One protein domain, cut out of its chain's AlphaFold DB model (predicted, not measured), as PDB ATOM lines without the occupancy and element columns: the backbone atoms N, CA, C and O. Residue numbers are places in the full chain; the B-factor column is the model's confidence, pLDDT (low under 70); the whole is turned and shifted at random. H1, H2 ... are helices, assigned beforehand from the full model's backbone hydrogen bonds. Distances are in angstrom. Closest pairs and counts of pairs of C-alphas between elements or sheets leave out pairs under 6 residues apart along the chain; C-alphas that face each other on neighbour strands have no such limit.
ATOM      1  N   ASN A  64     -32.528 -50.614  -3.088       95.38
ATOM      2  CA  ASN A  64     -33.289 -49.426  -2.705       95.38
ATOM      3  C   ASN A  64     -32.950 -49.006  -1.277       95.38
ATOM      4  O   ASN A  64     -32.684 -47.831  -1.038       95.38
ATOM      5  N   GLU A  65     -32.883 -49.968  -0.357       95.69
ATOM      6  CA  GLU A  65     -32.400 -49.758   1.008       95.69
ATOM      7  C   GLU A  65     -30.987 -49.169   0.995       95.69
ATOM      8  O   GLU A  65     -30.718 -48.176   1.668       95.69
ATOM      9  N   GLY A  66     -30.100 -49.722   0.161       94.44
ATOM     10  CA  GLY A  66     -28.741 -49.213   0.013       94.44
ATOM     11  C   GLY A  66     -28.678 -47.792  -0.538       94.44
ATOM     12  O   GLY A  66     -27.841 -47.010  -0.093       94.44
ATOM     13  N   LYS A  67     -29.552 -47.437  -1.486       93.38
ATOM     14  CA  LYS A  67     -29.633 -46.071  -2.025       93.38
ATOM     15  C   LYS A  67     -30.117 -45.071  -0.979       93.38
ATOM     16  O   LYS A  67     -29.521 -44.005  -0.879       93.38
ATOM     17  N   LEU A  68     -31.147 -45.418  -0.207       95.69
ATOM     18  CA  LEU A  68     -31.681 -44.552   0.847       95.69
ATOM     19  C   LEU A  68     -30.636 -44.297   1.938       95.69
ATOM     20  O   LEU A  68     -30.322 -43.145   2.208       95.69
ATOM     21  N   LEU A  69     -30.001 -45.352   2.457       96.06
ATOM     22  CA  LEU A  69     -28.963 -45.208   3.485       96.06
ATOM     23  C   LEU A  69     -27.757 -44.399   2.996       96.06
ATOM     24  O   LEU A  69     -27.184 -43.620   3.749       96.06
ATOM     25  N   ARG A  70     -27.352 -44.562   1.731       95.12
ATOM     26  CA  ARG A  70     -26.270 -43.748   1.158       95.12
ATOM     27  C   ARG A  70     -26.656 -42.281   1.036       95.12
ATOM     28  O   ARG A  70     -25.783 -41.444   1.216       95.12
ATOM     29  N   ALA A  71     -27.911 -41.982   0.702       94.06
ATOM     30  CA  ALA A  71     -28.395 -40.608   0.622       94.06
ATOM     31  C   ALA A  71     -28.399 -39.945   2.008       94.06
ATOM     32  O   ALA A  71     -27.870 -38.848   2.135       94.06
ATOM     33  N   GLU A  72     -28.891 -40.645   3.034       96.19
ATOM     34  CA  GLU A  72     -28.884 -40.171   4.428       96.19
ATOM     35  C   GLU A  72     -27.455 -39.899   4.925       96.19
ATOM     36  O   GLU A  72     -27.149 -38.805   5.390       96.19
ATOM     37  N   VAL A  73     -26.534 -40.854   4.745       97.00
ATOM     38  CA  VAL A  73     -25.128 -40.676   5.157       97.00
ATOM     39  C   VAL A  73     -24.442 -39.558   4.370       97.00
ATOM     40  O   VAL A  73     -23.587 -38.858   4.907       97.00
ATOM     41  N   LEU A  74     -24.770 -39.393   3.087       95.69
ATOM     42  CA  LEU A  74     -24.205 -38.319   2.276       95.69
ATOM     43  C   LEU A  74     -24.646 -36.945   2.781       95.69
ATOM     44  O   LEU A  74     -23.806 -36.051   2.848       95.69
ATOM     45  N   GLU A  75     -25.922 -36.792   3.136       95.00
ATOM     46  CA  GLU A  75     -26.463 -35.567   3.729       95.00
ATOM     47  C   GLU A  75     -25.717 -35.227   5.027       95.00
ATOM     48  O   GLU A  75     -25.128 -34.155   5.122       95.00
ATOM     49  N   GLU A  76     -25.581 -36.186   5.949       96.75
ATOM     50  CA  GLU A  76     -24.838 -35.991   7.206       96.75
ATOM     51  C   GLU A  76     -23.365 -35.594   6.986       96.75
ATOM     52  O   GLU A  76     -22.818 -34.738   7.691       96.75
ATOM     53  N   VAL A  77     -22.695 -36.218   6.009       95.12
ATOM     54  CA  VAL A  77     -21.294 -35.917   5.676       95.12
ATOM     55  C   VAL A  77     -21.153 -34.510   5.100       95.12
ATOM     56  O   VAL A  77     -20.198 -33.812   5.449       95.12
ATOM     57  N   LEU A  78     -22.073 -34.093   4.227       93.56
ATOM     58  CA  LEU A  78     -22.070 -32.751   3.647       93.56
ATOM     59  C   LEU A  78     -22.379 -31.694   4.707       93.56
ATOM     60  O   LEU A  78     -21.623 -30.730   4.808       93.56
ATOM     61  N   ASP A  79     -23.395 -31.903   5.544       94.31
ATOM     62  CA  ASP A  79     -23.741 -31.000   6.648       94.31
ATOM     63  C   ASP A  79     -22.548 -30.792   7.584       94.31
ATOM     64  O   ASP A  79     -22.145 -29.660   7.856       94.31
ATOM     65  N   THR A  80     -21.891 -31.885   7.982       95.62
ATOM     66  CA  THR A  80     -20.679 -31.827   8.810       95.62
ATOM     67  C   THR A  80     -19.555 -31.040   8.122       95.62
ATOM     68  O   THR A  80     -18.828 -30.288   8.775       95.62
ATOM     69  N   ALA A  81     -19.380 -31.196   6.807       93.31
ATOM     70  CA  ALA A  81     -18.366 -30.464   6.049       93.31
ATOM     71  C   ALA A  81     -18.692 -28.961   5.944       93.31
ATOM     72  O   ALA A  81     -17.787 -28.132   6.082       93.31
ATOM     73  N   TYR A  82     -19.967 -28.601   5.767       92.69
ATOM     74  CA  TYR A  82     -20.422 -27.208   5.784       92.69
ATOM     75  C   TYR A  82     -20.222 -26.557   7.157       92.69
ATOM     76  O   TYR A  82     -19.759 -25.418   7.222       92.69
ATOM     77  N   GLU A  83     -20.505 -27.274   8.248       95.38
ATOM     78  CA  GLU A  83     -20.275 -26.791   9.617       95.38
ATOM     79  C   GLU A  83     -18.790 -26.545   9.918       95.38
ATOM     80  O   GLU A  83     -18.445 -25.580  10.601       95.38
ATOM     81  N   GLN A  84     -17.900 -27.396   9.395       94.81
ATOM     82  CA  GLN A  84     -16.449 -27.241   9.552       94.81
ATOM     83  C   GLN A  84     -15.884 -26.037   8.790       94.81
ATOM     84  O   GLN A  84     -14.817 -25.543   9.159       94.81
ATOM     85  N   ALA A  85     -16.588 -25.565   7.757       90.25
ATOM     86  CA  ALA A  85     -16.243 -24.381   6.977       90.25
ATOM     87  C   ALA A  85     -14.796 -24.373   6.426       90.25
ATOM     88  O   ALA A  85     -14.137 -23.332   6.405       90.25
ATOM     89  N   ASP A  86     -14.290 -25.528   5.971       92.62
ATOM     90  CA  ASP A  86     -12.965 -25.633   5.341       92.62
ATOM     91  C   ASP A  86     -12.957 -24.922   3.973       92.62
ATOM     92  O   ASP A  86     -13.744 -25.239   3.078       92.62
ATOM     93  N   GLU A  87     -12.018 -23.994   3.778       92.38
ATOM     94  CA  GLU A  87     -11.817 -23.277   2.511       92.38
ATOM     95  C   GLU A  87     -11.638 -24.225   1.316       92.38
ATOM     96  O   GLU A  87     -12.115 -23.943   0.215       92.38
ATOM     97  N   LYS A  88     -10.984 -25.377   1.514       90.12
ATOM     98  CA  LYS A  88     -10.781 -26.373   0.449       90.12
ATOM     99  C   LYS A  88     -12.081 -27.055   0.047       90.12
ATOM    100  O   LYS A  88     -12.245 -27.392  -1.125       90.12
ATOM    101  N   PHE A  89     -12.981 -27.267   1.004       91.12
ATOM    102  CA  PHE A  89     -14.299 -27.819   0.726       91.12
ATOM    103  C   PHE A  89     -15.141 -26.811  -0.057       91.12
ATOM    104  O   PHE A  89     -15.681 -27.169  -1.099       91.12
ATOM    105  N   PHE A  90     -15.155 -25.535   0.340       90.25
ATOM    106  CA  PHE A  90     -15.860 -24.503  -0.426       90.25
ATOM    107  C   PHE A  90     -15.308 -24.330  -1.842       90.25
ATOM    108  O   PHE A  90     -16.088 -24.240  -2.785       90.25
ATOM    109  N   ALA A  91     -13.986 -24.391  -2.026       88.44
ATOM    110  CA  ALA A  91     -13.390 -24.371  -3.361       88.44
ATOM    111  C   ALA A  91     -13.832 -25.567  -4.230       88.44
ATOM    112  O   ALA A  91     -13.987 -25.431  -5.445       88.44
ATOM    113  N   LEU A  92     -14.046 -26.742  -3.624       88.56
ATOM    114  CA  LEU A  92     -14.607 -27.908  -4.309       88.56
ATOM    115  C   LEU A  92     -16.089 -27.703  -4.650       88.56
ATOM    116  O   LEU A  92     -16.501 -28.052  -5.759       88.56
ATOM    117  N   CYS A  93     -16.870 -27.133  -3.729       88.94
ATOM    118  CA  CYS A  93     -18.261 -26.766  -3.979       88.94
ATOM    119  C   CYS A  93     -18.339 -25.805  -5.164       88.94
ATOM    120  O   CYS A  93     -18.944 -26.160  -6.167       88.94
ATOM    121  N   ASP A  94     -17.618 -24.684  -5.134       85.81
ATOM    122  CA  ASP A  94     -17.595 -23.688  -6.215       85.81
ATOM    123  C   ASP A  94     -17.234 -24.296  -7.582       85.81
ATOM    124  O   ASP A  94     -17.768 -23.894  -8.617       85.81
ATOM    125  N   LEU A  95     -16.346 -25.296  -7.598       83.81
ATOM    126  CA  LEU A  95     -15.958 -26.002  -8.818       83.81
ATOM    127  C   LEU A  95     -17.076 -26.902  -9.372       83.81
ATOM    128  O   LEU A  95     -17.200 -27.055 -10.591       83.81
ATOM    129  N   LEU A  96     -17.863 -27.543  -8.505       82.56
ATOM    130  CA  LEU A  96     -18.822 -28.586  -8.888       82.56
ATOM    131  C   LEU A  96     -20.280 -28.109  -8.909       82.56
ATOM    132  O   LEU A  96     -21.081 -28.641  -9.686       82.56
ATOM    133  N   THR A  97     -20.630 -27.096  -8.120       78.75
ATOM    134  CA  THR A  97     -21.976 -26.535  -8.007       78.75
ATOM    135  C   THR A  97     -22.105 -25.319  -8.919       78.75
ATOM    136  O   THR A  97     -21.867 -24.180  -8.536       78.75
ATOM    137  N   ALA A  98     -22.507 -25.553 -10.167       61.44
ATOM    138  CA  ALA A  98     -22.792 -24.495 -11.141       61.44
ATOM    139  C   ALA A  98     -24.204 -23.881 -10.976       61.44
ATOM    140  O   ALA A  98     -24.818 -23.468 -11.959       61.44
ATOM    141  N   GLY A  99     -24.779 -23.897  -9.768       62.78
ATOM    142  CA  GLY A  99     -26.209 -23.663  -9.568       62.78
ATOM    143  C   GLY A  99     -26.615 -23.382  -8.123       62.78
ATOM    144  O   GLY A  99     -25.804 -22.978  -7.301       62.78
ATOM    145  N   ARG A 100     -27.912 -23.546  -7.840       67.56
ATOM    146  CA  ARG A 100     -28.536 -23.211  -6.546       67.56
ATOM    147  C   ARG A 100     -28.494 -24.338  -5.510       67.56
ATOM    148  O   ARG A 100     -28.937 -24.106  -4.392       67.56
ATOM    149  N   ASP A 101     -28.044 -25.533  -5.890       79.25
ATOM    150  CA  ASP A 101     -27.987 -26.702  -5.014       79.25
ATOM    151  C   ASP A 101     -26.678 -27.492  -5.186       79.25
ATOM    152  O   ASP A 101     -25.908 -27.292  -6.130       79.25
ATOM    153  N   ASP A 102     -26.424 -28.382  -4.232       82.75
ATOM    154  CA  ASP A 102     -25.241 -29.233  -4.114       82.75
ATOM    155  C   ASP A 102     -25.494 -30.681  -4.559       82.75
ATOM    156  O   ASP A 102     -24.651 -31.563  -4.389       82.75
ATOM    157  N   LYS A 103     -26.615 -30.935  -5.242       86.62
ATOM    158  CA  LYS A 103     -26.957 -32.273  -5.753       86.62
ATOM    159  C   LYS A 103     -25.859 -32.854  -6.632       86.62
ATOM    160  O   LYS A 103     -25.490 -34.014  -6.477       86.62
ATOM    161  N   LYS A 104     -25.288 -32.032  -7.519       87.75
ATOM    162  CA  LYS A 104     -24.196 -32.452  -8.406       87.75
ATOM    163  C   LYS A 104     -22.928 -32.820  -7.631       87.75
ATOM    164  O   LYS A 104     -22.229 -33.749  -8.029       87.75
ATOM    165  N   LEU A 105     -22.636 -32.126  -6.528       90.75
ATOM    166  CA  LEU A 105     -21.529 -32.486  -5.640       90.75
ATOM    167  C   LEU A 105     -21.775 -33.879  -5.045       90.75
ATOM    168  O   LEU A 105     -20.906 -34.746  -5.140       90.75
ATOM    169  N   GLY A 106     -22.981 -34.118  -4.526       92.06
ATOM    170  CA  GLY A 106     -23.381 -35.419  -3.998       92.06
ATOM    171  C   GLY A 106     -23.295 -36.557  -5.023       92.06
ATOM    172  O   GLY A 106     -22.718 -37.610  -4.744       92.06
ATOM    173  N   GLU A 107     -23.788 -36.332  -6.244       91.69
ATOM    174  CA  GLU A 107     -23.694 -37.286  -7.358       91.69
ATOM    175  C   GLU A 107     -22.240 -37.630  -7.706       91.69
ATOM    176  O   GLU A 107     -21.905 -38.800  -7.910       91.69
ATOM    177  N   VAL A 108     -21.354 -36.628  -7.744       91.81
ATOM    178  CA  VAL A 108     -19.923 -36.831  -8.011       91.81
ATOM    179  C   VAL A 108     -19.258 -37.613  -6.879       91.81
ATOM    180  O   VAL A 108     -18.479 -38.525  -7.166       91.81
ATOM    181  N   ILE A 109     -19.571 -37.313  -5.614       93.25
ATOM    182  CA  ILE A 109     -19.039 -38.044  -4.454       93.25
ATOM    183  C   ILE A 109     -19.453 -39.517  -4.523       93.25
ATOM    184  O   ILE A 109     -18.586 -40.395  -4.490       93.25
ATOM    185  N   LEU A 110     -20.748 -39.800  -4.690       93.38
ATOM    186  CA  LEU A 110     -21.257 -41.172  -4.760       93.38
ATOM    187  C   LEU A 110     -20.714 -41.922  -5.979       93.38
ATOM    188  O   LEU A 110     -20.232 -43.046  -5.843       93.38
ATOM    189  N   GLY A 111     -20.712 -41.292  -7.156       93.69
ATOM    190  CA  GLY A 111     -20.177 -41.902  -8.372       93.69
ATOM    191  C   GLY A 111     -18.672 -42.176  -8.289       93.69
ATOM    192  O   GLY A 111     -18.185 -43.160  -8.847       93.69
ATOM    193  N   THR A 112     -17.921 -41.336  -7.571       92.00
ATOM    194  CA  THR A 112     -16.492 -41.562  -7.310       92.00
ATOM    195  C   THR A 112     -16.296 -42.704  -6.320       92.00
ATOM    196  O   THR A 112     -15.504 -43.608  -6.582       92.00
ATOM    197  N   TYR A 113     -17.064 -42.716  -5.226       93.31
ATOM    198  CA  TYR A 113     -17.053 -43.794  -4.240       93.31
ATOM    199  C   TYR A 113     -17.323 -45.157  -4.890       93.31
ATOM    200  O   TYR A 113     -16.545 -46.089  -4.696       93.31
ATOM    201  N   GLU A 114     -18.359 -45.273  -5.723       92.88
ATOM    202  CA  GLU A 114     -18.706 -46.525  -6.408       92.88
ATOM    203  C   GLU A 114     -17.583 -47.042  -7.314       92.88
ATOM    204  O   GLU A 114     -17.298 -48.240  -7.320       92.88
ATOM    205  N   LYS A 115     -16.899 -46.148  -8.036       92.50
ATOM    206  CA  LYS A 115     -15.754 -46.520  -8.880       92.50
ATOM    207  C   LYS A 115     -14.565 -46.993  -8.049       92.50
ATOM    208  O   LYS A 115     -13.927 -47.978  -8.411       92.50
ATOM    209  N   ILE A 116     -14.288 -46.333  -6.925       93.69
ATOM    210  CA  ILE A 116     -13.190 -46.716  -6.029       93.69
ATOM    211  C   ILE A 116     -13.450 -48.103  -5.411       93.69
ATOM    212  O   ILE A 116     -12.519 -48.895  -5.284       93.69
ATOM    213  N   GLN A 117     -14.706 -48.443  -5.095       93.69
ATOM    214  CA  GLN A 117     -15.083 -49.755  -4.542       93.69
ATOM    215  C   GLN A 117     -14.826 -50.938  -5.492       93.69
ATOM    216  O   GLN A 117     -14.828 -52.086  -5.053       93.69
ATOM    217  N   ALA A 118     -14.578 -50.689  -6.782       92.19
ATOM    218  CA  ALA A 118     -14.188 -51.735  -7.724       92.19
ATOM    219  C   ALA A 118     -12.730 -52.206  -7.537       92.19
ATOM    220  O   ALA A 118     -12.342 -53.235  -8.097       92.19
ATOM    221  N   HIS A 119     -11.915 -51.474  -6.770       93.25
ATOM    222  CA  HIS A 119     -10.535 -51.852  -6.479       93.25
ATOM    223  C   HIS A 119     -10.451 -52.861  -5.318       93.25
ATOM    224  O   HIS A 119     -11.235 -52.771  -4.376       93.25
TER     225      HIS A 119
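This is residues 64 to 119 of the 249 residues of a protein of Agathobaculum butyriciproducens (UniProt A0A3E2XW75). What shape does the printed part make? One long helix, H1, makes the base; the shorter H2 turns back near its last residues, and H3 crosses over its middle, in a loosely joined set of three. Residues 64 to 69 and 111 to 119 stick out. What is it built of? The 56 printed residues hold three named helices, in the order H1, H2, H3, and no named strand; the class is all helix. How large is it? It is only just compact, close to loose, with a radius of gyration of the C-alphas of 12.0 A, and spans 31 by 21 by 21 A.

How does H1, residues 64 to 84, stand to H2, residues 87 to 96? They are close but not clearly touching, with the closest C-alphas, those of Ala 81 and Phe 89, 7.2 A apart. They run opposite ways at a steep tilt of 49 degrees. Where does H3, residues 103 to 116, come in? H3 and H1 are close but not clearly touching, with the closest C-alphas, those of Leu 74 and Gly 106, 7.0 A apart. They run opposite ways at a steep tilt of 66 degrees. Do H2 and H3 touch? They only just touch, with 3 pairs of C-alphas within 8 A, the closest those of Leu 96 and Leu 105 at 5.8 A; H3 does so with residues 104 to 105 alone. Their lines are about perpendicular, at 83 degrees. What do the backbones show? In H1, H2 and H3 every O i to N i+4 pair is within hydrogen-bond range.

Where is H1? It runs 30.4 A from C-alpha 64 at (-33.289, -49.426, -2.705) to C-alpha 84 at (-16.449, -27.241, 9.552). How long are H2 and H3? H2 measures 14.4 A from first to last C-alpha and H3 20.0 A, with C-alpha 116 at (-13.190, -46.716, -6.029).

Which C-alphas are farthest apart? Those of Asn 64 and Glu 87, at 34.2 A. Is there a cut or a long link? The printed part has no cut; the link from H1 to H2 is tight and that from H2 to H3 is short. Where is confidence low? Residues 98 to 100 are under 70, while the mean pLDDT of the printed part is 90.3.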